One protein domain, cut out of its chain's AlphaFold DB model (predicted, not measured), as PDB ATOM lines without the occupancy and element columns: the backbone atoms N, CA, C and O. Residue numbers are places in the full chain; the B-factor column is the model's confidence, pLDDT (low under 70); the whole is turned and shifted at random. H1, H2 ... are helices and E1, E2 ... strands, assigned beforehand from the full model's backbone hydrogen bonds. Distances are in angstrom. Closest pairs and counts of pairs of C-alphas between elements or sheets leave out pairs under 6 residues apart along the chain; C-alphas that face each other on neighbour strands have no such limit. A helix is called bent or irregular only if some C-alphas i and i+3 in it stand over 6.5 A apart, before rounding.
ATOM      1  N   ARG A   3      42.937 -39.944 -30.004       87.38
ATOM      2  CA  ARG A   3      43.036 -41.395 -30.172       87.38
ATOM      3  C   ARG A   3      44.367 -41.725 -30.830       87.38
ATOM      4  O   ARG A   3      44.693 -41.122 -31.846       87.38
ATOM      5  N   ASP A   4      45.075 -42.694 -30.270       86.25
ATOM      6  CA  ASP A   4      46.271 -43.283 -30.866       86.25
ATOM      7  C   ASP A   4      46.186 -44.804 -30.742       86.25
ATOM      8  O   ASP A   4      45.990 -45.335 -29.649       86.25
ATOM      9  N   SER A   5      46.311 -45.505 -31.867       88.38
ATOM     10  CA  SER A   5      46.287 -46.968 -31.928       88.38
ATOM     11  C   SER A   5      45.063 -47.568 -31.206       88.38
ATOM     12  O   SER A   5      43.919 -47.406 -31.653       88.38
ATOM     13  N   ASN A   6      45.293 -48.240 -30.074       95.19
ATOM     14  CA  ASN A   6      44.274 -48.861 -29.235       95.19
ATOM     15  C   ASN A   6      43.897 -48.025 -27.997       95.19
ATOM     16  O   ASN A   6      43.214 -48.532 -27.114       95.19
ATOM     17  N   LYS A   7      44.330 -46.762 -27.910       96.31
ATOM     18  CA  LYS A   7      44.108 -45.877 -26.760       96.31
ATOM     19  C   LYS A   7      43.289 -44.648 -27.117       96.31
ATOM     20  O   LYS A   7      43.454 -44.039 -28.173       96.31
ATOM     21  N   VAL A   8      42.420 -44.257 -26.194       97.12
ATOM     22  CA  VAL A   8      41.625 -43.032 -26.239       97.12
ATOM     23  C   VAL A   8      41.940 -42.206 -25.004       97.12
ATOM     24  O   VAL A   8      41.753 -42.671 -23.887       97.12
ATOM     25  N   VAL A   9      42.368 -40.965 -25.215       97.12
ATOM     26  CA  VAL A   9      42.604 -39.979 -24.160       97.12
ATOM     27  C   VAL A   9      41.437 -39.002 -24.109       97.12
ATOM     28  O   VAL A   9      41.107 -38.328 -25.098       97.12
ATOM     29  N   VAL A  10      40.829 -38.891 -22.935       97.31
ATOM     30  CA  VAL A  10      39.744 -37.965 -22.634       97.31
ATOM     31  C   VAL A  10      40.228 -36.988 -21.570       97.31
ATOM     32  O   VAL A  10      40.835 -37.374 -20.579       97.31
ATOM     33  N   ARG A  11      39.968 -35.698 -21.791       97.12
ATOM     34  CA  ARG A  11      40.088 -34.674 -20.755       97.12
ATOM     35  C   ARG A  11      38.681 -34.247 -20.382       97.12
ATOM     36  O   ARG A  11      37.939 -33.775 -21.246       97.12
ATOM     37  N   SER A  12      38.360 -34.381 -19.108       96.50
ATOM     38  CA  SER A  12      37.030 -34.170 -18.557       96.50
ATOM     39  C   SER A  12      37.038 -33.009 -17.565       96.50
ATOM     40  O   SER A  12      38.075 -32.613 -17.030       96.50
ATOM     41  N   THR A  13      35.862 -32.427 -17.337       97.50
ATOM     42  CA  THR A  13      35.617 -31.525 -16.207       97.50
ATOM     43  C   THR A  13      34.599 -32.188 -15.299       97.50
ATOM     44  O   THR A  13      33.487 -32.467 -15.740       97.50
ATOM     45  N   ILE A  14      34.971 -32.414 -14.044       95.56
ATOM     46  CA  ILE A  14      34.097 -32.980 -13.020       95.56
ATOM     47  C   ILE A  14      33.526 -31.829 -12.203       95.56
ATOM     48  O   ILE A  14      34.265 -30.969 -11.725       95.56
ATOM     49  N   THR A  15      32.207 -31.811 -12.034       96.25
ATOM     50  CA  THR A  15      31.505 -30.846 -11.181       96.25
ATOM     51  C   THR A  15      30.697 -31.569 -10.119       96.25
ATOM     52  O   THR A  15      30.071 -32.583 -10.416       96.25
ATOM     53  N   GLY A  16      30.648 -31.028  -8.905       93.19
ATOM     54  CA  GLY A  16      29.883 -31.627  -7.813       93.19
ATOM     55  C   GLY A  16      29.564 -30.639  -6.697       93.19
ATOM     56  O   GLY A  16      30.085 -29.526  -6.678       93.19
ATOM     57  N   THR A  17      28.712 -31.054  -5.763       94.81
ATOM     58  CA  THR A  17      28.404 -30.323  -4.523       94.81
ATOM     59  C   THR A  17      28.624 -31.257  -3.345       94.81
ATOM     60  O   THR A  17      28.073 -32.359  -3.335       94.81
ATOM     61  N   GLN A  18      29.384 -30.832  -2.337       93.00
ATOM     62  CA  GLN A  18      29.594 -31.640  -1.137       93.00
ATOM     63  C   GLN A  18      28.353 -31.584  -0.238       93.00
ATOM     64  O   GLN A  18      28.197 -30.688   0.592       93.00
ATOM     65  N   LYS A  19      27.451 -32.550  -0.425       93.69
ATOM     66  CA  LYS A  19      26.173 -32.640   0.305       93.69
ATOM     67  C   LYS A  19      26.228 -33.496   1.568       93.69
ATOM     68  O   LYS A  19      25.291 -33.464   2.355       93.69
ATOM     69  N   ALA A  20      27.294 -34.263   1.749       89.81
ATOM     70  CA  ALA A  20      27.470 -35.159   2.881       89.81
ATOM     71  C   ALA A  20      28.901 -35.065   3.408       89.81
ATOM     72  O   ALA A  20      29.806 -34.612   2.698       89.81
ATOM     73  N   ALA A  21      29.083 -35.500   4.653       87.88
ATOM     74  CA  ALA A  21      30.408 -35.664   5.217       87.88
ATOM     75  C   ALA A  21      31.190 -36.698   4.400       87.88
ATOM     76  O   ALA A  21      30.683 -37.780   4.098       87.88
ATOM     77  N   TRP A  22      32.416 -36.349   4.025       75.62
ATOM     78  CA  TRP A  22      33.291 -37.214   3.243       75.62
ATOM     79  C   TRP A  22      34.742 -36.885   3.576       75.62
ATOM     80  O   TRP A  22      35.112 -35.712   3.579       75.62
ATOM     81  N   LEU A  23      35.525 -37.919   3.901       77.69
ATOM     82  CA  LEU A  23      36.901 -37.825   4.416       77.69
ATOM     83  C   LEU A  23      37.071 -37.001   5.710       77.69
ATOM     84  O   LEU A  23      38.157 -36.510   5.994       77.69
ATOM     85  N   GLY A  24      36.022 -36.895   6.533       80.06
ATOM     86  CA  GLY A  24      36.088 -36.300   7.876       80.06
ATOM     87  C   GLY A  24      35.233 -35.041   8.054       80.06
ATOM     88  O   GLY A  24      34.385 -35.036   8.948       80.06
ATOM     89  N   PRO A  25      35.390 -33.988   7.228       84.00
ATOM     90  CA  PRO A  25      34.630 -32.751   7.385       84.00
ATOM     91  C   PRO A  25      33.117 -32.937   7.248       84.00
ATOM     92  O   PRO A  25      32.672 -33.770   6.448       84.00
ATOM     93  N   PRO A  26      32.308 -32.130   7.960       88.88
ATOM     94  CA  PRO A  26      30.878 -32.047   7.700       88.88
ATOM     95  C   PRO A  26      30.619 -31.533   6.278       88.88
ATOM     96  O   PRO A  26      31.474 -30.908   5.650       88.88
ATOM     97  N   ALA A  27      29.408 -31.771   5.775       91.62
ATOM     98  CA  ALA A  27      28.999 -31.256   4.474       91.62
ATOM     99  C   ALA A  27      29.145 -29.726   4.427       91.62
ATOM    100  O   ALA A  27      28.487 -29.018   5.188       91.62
ATOM    101  N   THR A  28      29.976 -29.206   3.520       90.38
ATOM    102  CA  THR A  28      30.145 -27.750   3.372       90.38
ATOM    103  C   THR A  28      29.076 -27.111   2.486       90.38
ATOM    104  O   THR A  28      28.944 -25.890   2.478       90.38
ATOM    105  N   GLY A  29      28.349 -27.897   1.680       92.44
ATOM    106  CA  GLY A  29      27.397 -27.389   0.685       92.44
ATOM    107  C   GLY A  29      28.046 -26.662  -0.499       92.44
ATOM    108  O   GLY A  29      27.346 -26.197  -1.398       92.44
ATOM    109  N   ARG A  30      29.380 -26.569  -0.535       93.12
ATOM    110  CA  ARG A  30      30.129 -25.888  -1.593       93.12
ATOM    111  C   ARG A  30      30.231 -26.756  -2.842       93.12
ATOM    112  O   ARG A  30      30.170 -27.988  -2.786       93.12
ATOM    113  N   THR A  31      30.406 -26.092  -3.979       93.50
ATOM    114  CA  THR A  31      30.636 -26.738  -5.269       93.50
ATOM    115  C   THR A  31      32.126 -26.910  -5.551       93.50
ATOM    116  O   THR A  31      32.952 -26.110  -5.117       93.50
ATOM    117  N   MET A  32      32.460 -27.954  -6.308       92.62
ATOM    118  CA  MET A  32      33.782 -28.154  -6.899       92.62
ATOM    119  C   MET A  32      33.684 -28.230  -8.417       92.62
ATOM    120  O   MET A  32      32.671 -28.669  -8.968       92.62
ATOM    121  N   ARG A  33      34.771 -27.833  -9.078       95.81
ATOM    122  CA  ARG A  33      35.005 -28.026 -10.505       95.81
ATOM    123  C   ARG A  33      36.470 -28.402 -10.694       95.81
ATOM    124  O   ARG A  33      37.323 -27.532 -10.559       95.81
ATOM    125  N   ILE A  34      36.749 -29.663 -10.998       95.25
ATOM    126  CA  ILE A  34      38.116 -30.178 -11.170       95.25
ATOM    127  C   ILE A  34      38.314 -30.739 -12.574       95.25
ATOM    128  O   ILE A  34      37.348 -31.060 -13.274       95.25
ATOM    129  N   GLN A  35      39.568 -30.837 -13.006       97.62
ATOM    130  CA  GLN A  35      39.911 -31.540 -14.238       97.62
ATOM    131  C   GLN A  35      40.220 -33.004 -13.950       97.62
ATOM    132  O   GLN A  35      40.761 -33.334 -12.896       97.62
ATOM    133  N   ALA A  36      39.908 -33.852 -14.924       97.25
ATOM    134  CA  ALA A  36      40.351 -35.233 -14.950       97.25
ATOM    135  C   ALA A  36      40.910 -35.586 -16.328       97.25
ATOM    136  O   ALA A  36      40.499 -35.014 -17.347       97.25
ATOM    137  N   VAL A  37      41.856 -36.517 -16.346       97.88
ATOM    138  CA  VAL A  37      42.374 -37.136 -17.562       97.88
ATOM    139  C   VAL A  37      42.189 -38.637 -17.445       97.88
ATOM    140  O   VAL A  37      42.653 -39.260 -16.491       97.88
ATOM    141  N   ASP A  38      41.538 -39.193 -18.456       97.00
ATOM    142  CA  ASP A  38      41.285 -40.614 -18.603       97.00
ATOM    143  C   ASP A  38      42.003 -41.118 -19.849       97.00
ATOM    144  O   ASP A  38      41.935 -40.504 -20.917       97.00
ATOM    145  N   ILE A  39      42.677 -42.254 -19.731       97.31
ATOM    146  CA  ILE A  39      43.259 -42.969 -20.862       97.31
ATOM    147  C   ILE A  39      42.637 -44.356 -20.874       97.31
ATOM    148  O   ILE A  39      42.876 -45.137 -19.959       97.31
ATOM    149  N   HIS A  40      41.859 -44.666 -21.903       97.56
ATOM    150  CA  HIS A  40      41.222 -45.966 -22.083       97.56
ATOM    151  C   HIS A  40      41.952 -46.761 -23.157       97.56
ATOM    152  O   HIS A  40      42.069 -46.300 -24.290       97.56
ATOM    153  N   GLU A  41      42.420 -47.954 -22.820       97.31
ATOM    154  CA  GLU A  41      42.960 -48.931 -23.760       97.31
ATOM    155  C   GLU A  41      41.885 -49.941 -24.156       97.31
ATOM    156  O   GLU A  41      41.150 -50.432 -23.297       97.31
ATOM    157  N   PHE A  42      41.819 -50.267 -25.444       97.06
ATOM    158  CA  PHE A  42      40.813 -51.140 -26.027       97.06
ATOM    159  C   PHE A  42      41.418 -52.388 -26.674       97.06
ATOM    160  O   PHE A  42      42.404 -52.299 -27.401       97.06
ATOM    161  N   GLU A  43      40.751 -53.528 -26.518       96.38
ATOM    162  CA  GLU A  43      40.988 -54.753 -27.291       96.38
ATOM    163  C   GLU A  43      39.640 -55.390 -27.636       96.38
ATOM    164  O   GLU A  43      38.714 -55.382 -26.827       96.38
ATOM    165  N   GLY A  44      39.472 -55.875 -28.871       94.62
ATOM    166  CA  GLY A  44      38.196 -56.467 -29.305       94.62
ATOM    167  C   GLY A  44      36.980 -55.533 -29.176       94.62
ATOM    168  O   GLY A  44      35.857 -56.003 -29.029       94.62
ATOM    169  N   GLY A  45      37.191 -54.209 -29.189       93.94
ATOM    170  CA  GLY A  45      36.134 -53.210 -28.992       93.94
ATOM    171  C   GLY A  45      35.721 -52.974 -27.533       93.94
ATOM    172  O   GLY A  45      34.812 -52.184 -27.292       93.94
ATOM    173  N   GLN A  46      36.386 -53.603 -26.563       96.31
ATOM    174  CA  GLN A  46      36.125 -53.437 -25.131       96.31
ATOM    175  C   GLN A  46      37.270 -52.690 -24.451       96.31
ATOM    176  O   GLN A  46      38.421 -52.837 -24.854       96.31
ATOM    177  N   VAL A  47      36.967 -51.902 -23.414       96.81
ATOM    178  CA  VAL A  47      38.000 -51.275 -22.575       96.81
ATOM    179  C   VAL A  47      38.644 -52.353 -21.711       96.81
ATOM    180  O   VAL A  47      37.974 -52.953 -20.875       96.81
ATOM    181  N   VAL A  48      39.944 -52.573 -21.887       97.75
ATOM    182  CA  VAL A  48      40.731 -53.532 -21.092       97.75
ATOM    183  C   VAL A  48      41.533 -52.858 -19.983       97.75
ATOM    184  O   VAL A  48      41.939 -53.515 -19.026       97.75
ATOM    185  N   ARG A  49      41.764 -51.542 -20.083       97.38
ATOM    186  CA  ARG A  49      42.476 -50.765 -19.063       97.38
ATOM    187  C   ARG A  49      42.071 -49.298 -19.087       97.38
ATOM    188  O   ARG A  49      41.898 -48.721 -20.157       97.38
ATOM    189  N   THR A  50      42.002 -48.698 -17.902       97.19
ATOM    190  CA  THR A  50      41.846 -47.252 -17.729       97.19
ATOM    191  C   THR A  50      42.929 -46.730 -16.796       97.19
ATOM    192  O   THR A  50      43.078 -47.237 -15.686       97.19
ATOM    193  N   TRP A  51      43.658 -45.704 -17.230       97.75
ATOM    194  CA  TRP A  51      44.407 -44.831 -16.328       97.75
ATOM    195  C   TRP A  51      43.573 -43.590 -16.068       97.75
ATOM    196  O   TRP A  51      42.992 -43.036 -16.999       97.75
ATOM    197  N   HIS A  52      43.523 -43.175 -14.811       96.81
ATOM    198  CA  HIS A  52      42.681 -42.081 -14.362       96.81
ATOM    199  C   HIS A  52      43.487 -41.170 -13.444       96.81
ATOM    200  O   HIS A  52      44.238 -41.636 -12.583       96.81
ATOM    201  N   THR A  53      43.373 -39.865 -13.650       97.00
ATOM    202  CA  THR A  53      44.000 -38.852 -12.800       97.00
ATOM    203  C   THR A  53      43.062 -37.674 -12.652       97.00
ATOM    204  O   THR A  53      42.446 -37.238 -13.623       97.00
ATOM    205  N   GLU A  54      42.999 -37.133 -11.442       95.06
ATOM    206  CA  GLU A  54      42.137 -36.016 -11.076       95.06
ATOM    207  C   GLU A  54      42.946 -34.941 -10.359       95.06
ATOM    208  O   GLU A  54      43.857 -35.230  -9.579       95.06
ATOM    209  N   ASP A  55      42.568 -33.688 -10.588       92.62
ATOM    210  CA  ASP A  55      43.105 -32.545  -9.859       92.62
ATOM    211  C   ASP A  55      42.435 -32.399  -8.482       92.62
ATOM    212  O   ASP A  55      41.579 -31.541  -8.245       92.62
ATOM    213  N   TRP A  56      42.837 -33.265  -7.553       87.69
ATOM    214  CA  TRP A  56      42.354 -33.242  -6.171       87.69
ATOM    215  C   TRP A  56      42.788 -32.004  -5.389       87.69
ATOM    216  O   TRP A  56      42.113 -31.627  -4.431       87.69
ATOM    217  N   MET A  57      43.860 -31.323  -5.799       87.31
ATOM    218  CA  MET A  57      44.322 -30.113  -5.115       87.31
ATOM    219  C   MET A  57      43.315 -28.973  -5.248       87.31
ATOM    220  O   MET A  57      43.090 -28.239  -4.287       87.31
ATOM    221  N   THR A  58      42.621 -28.884  -6.381       88.94
ATOM    222  CA  THR A  58      41.512 -27.935  -6.546       88.94
ATOM    223  C   THR A  58      40.319 -28.254  -5.627       88.94
ATOM    224  O   THR A  58      39.616 -27.342  -5.189       88.94
ATOM    225  N   ALA A  59      40.089 -29.527  -5.280       88.06
ATOM    226  CA  ALA A  59      38.999 -29.955  -4.393       88.06
ATOM    227  C   ALA A  59      39.375 -30.048  -2.897       88.06
ATOM    228  O   ALA A  59      38.480 -30.096  -2.051       88.06
ATOM    229  N   SER A  60      40.669 -30.041  -2.557       87.62
ATOM    230  CA  SER A  60      41.203 -30.190  -1.190       87.62
ATOM    231  C   SER A  60      40.477 -29.346  -0.122       87.62
ATOM    232  O   SER A  60      40.118 -29.915   0.918       87.62
ATOM    233  N   PRO A  61      40.138 -28.057  -0.359       85.88
ATOM    234  CA  PRO A  61      39.456 -27.225   0.636       85.88
ATOM    235  C   PRO A  61      38.058 -27.704   1.051       85.88
ATOM    236  O   PRO A  61      37.502 -27.170   2.009       85.88
ATOM    237  N   LEU A  62      37.449 -28.648   0.324       85.19
ATOM    238  CA  LEU A  62      36.160 -29.245   0.692       85.19
ATOM    239  C   LEU A  62      36.310 -30.459   1.610       85.19
ATOM    240  O   LEU A  62      35.384 -30.799   2.340       85.19
ATOM    241  N   PHE A  63      37.466 -31.117   1.584       82.50
ATOM    242  CA  PHE A  63      37.633 -32.463   2.134       82.50
ATOM    243  C   PHE A  63      38.712 -32.551   3.212       82.50
ATOM    244  O   PHE A  63      39.098 -33.650   3.590       82.50
ATOM    245  N   ALA A  64      39.187 -31.398   3.706       76.69
ATOM    246  CA  ALA A  64      40.285 -31.291   4.673       76.69
ATOM    247  C   ALA A  64      41.503 -32.147   4.290       76.69
ATOM    248  O   ALA A  64      42.233 -32.637   5.150       76.69
ATOM    249  N   ILE A  65      41.722 -32.313   2.984       74.00
ATOM    250  CA  ILE A  65      42.949 -32.893   2.459       74.00
ATOM    251  C   ILE A  65      44.011 -31.811   2.667       74.00
ATOM    252  O   ILE A  65      43.845 -30.732   2.084       74.00
ATOM    253  N   PRO A  66      45.049 -32.042   3.488       68.25
ATOM    254  CA  PRO A  66      46.037 -31.013   3.763       68.25
ATOM    255  C   PRO A  66      46.714 -30.617   2.456       68.25
ATOM    256  O   PRO A  66      47.055 -31.474   1.635       68.25
ATOM    257  N   ASN A  67      46.874 -29.318   2.236       69.50
ATOM    258  CA  ASN A  67      47.628 -28.860   1.081       69.50
ATOM    259  C   ASN A  67      49.135 -28.997   1.358       69.50
ATOM    260  O   ASN A  67      49.571 -29.293   2.473       69.50
ATOM    261  N   TYR A  68      49.957 -28.778   0.333       62.22
ATOM    262  CA  TYR A  68      51.408 -28.884   0.477       62.22
ATOM    263  C   TYR A  68      51.976 -27.971   1.580       62.22
ATOM    264  O   TYR A  68      52.891 -28.382   2.292       62.22
ATOM    265  N   ALA A  69      51.424 -26.766   1.762       68.88
ATOM    266  CA  ALA A  69      51.863 -25.856   2.816       68.88
ATOM    267  C   ALA A  69      51.587 -26.441   4.211       68.88
ATOM    268  O   ALA A  69      52.481 -26.413   5.058       68.88
ATOM    269  N   ASP A  70      50.422 -27.063   4.416       68.38
ATOM    270  CA  ASP A  70      50.063 -27.729   5.675       68.38
ATOM    271  C   ASP A  70      51.035 -28.882   5.999       68.38
ATOM    272  O   ASP A  70      51.530 -29.002   7.122       68.38
ATOM    273  N   PHE A  71      51.389 -29.699   5.001       64.25
ATOM    274  CA  PHE A  71      52.397 -30.754   5.168       64.25
ATOM    275  C   PHE A  71      53.785 -30.180   5.473       64.25
ATOM    276  O   PHE A  71      54.445 -30.631   6.410       64.25
ATOM    277  N   SER A  72      54.223 -29.164   4.723       64.38
ATOM    278  CA  SER A  72      55.549 -28.553   4.889       64.38
ATOM    279  C   SER A  72      55.744 -27.896   6.257       64.38
ATOM    280  O   SER A  72      56.846 -27.938   6.796       64.38
TER     281      SER A  72
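What this domain is: This is residues 3 to 72 of the 94 residues of an uncharacterized protein of uncultured Sphingopyxis sp (UniProt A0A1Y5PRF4). A long, twisted sheet of three strands has a short helix, H1, over one end of E2, and a tail ending in the small helix H2 reaches away from it. The 70 printed residues include E1, E2, E3, H1 and H2 in that order; the sheet E1 - E2 - E3 is a meander, each strand the antiparallel neighbour of the one before. The class is mixed, the whole loose, with a radius of gyration of the C-alphas of 16.0 A and spans of 45 by 30 by 17 A.

How they stand to each other: E1, residues 7 to 17, and E2, residues 31 to 43, form a hairpin, with N 10 and O 38 within hydrogen-bond range at 2.8 A. E2 and E3, residues 46 to 54, form another, with N 39 and O 51 at 2.9 A. H1, residues 56 to 63, is on the sheet at a height of 8.5 A; its closest C-alphas to E2 are those of Ala 59 and Met 32, 6.1 A. H1 is irregular, with C-alphas 58 and 61 7.5 A apart; 1 of 4 O i to N i+4 pairs and 4 of 5 O i to N i+3 pairs are within range. H2, residues 68 to 72, with its O i to N i+4 pair within range, is apart from H1 and the three strands.

Where its parts are: E1 begins at C-alpha 7 (44.108, -45.877, -26.760) and measures 31.4 A, E2 37.1 A, E3 23.2 A, H1 9.6 A and H2 6.1 A, ending at C-alpha 72 (55.549, -28.553, 4.889).

The domain as a whole: The C-alphas farthest apart, of Gly 44 and Ser 72, are 47.4 A apart. The printed part has no cut; E1 to E2 is a long link of 13 residues. Residues 66 to 72 have pLDDT under 70.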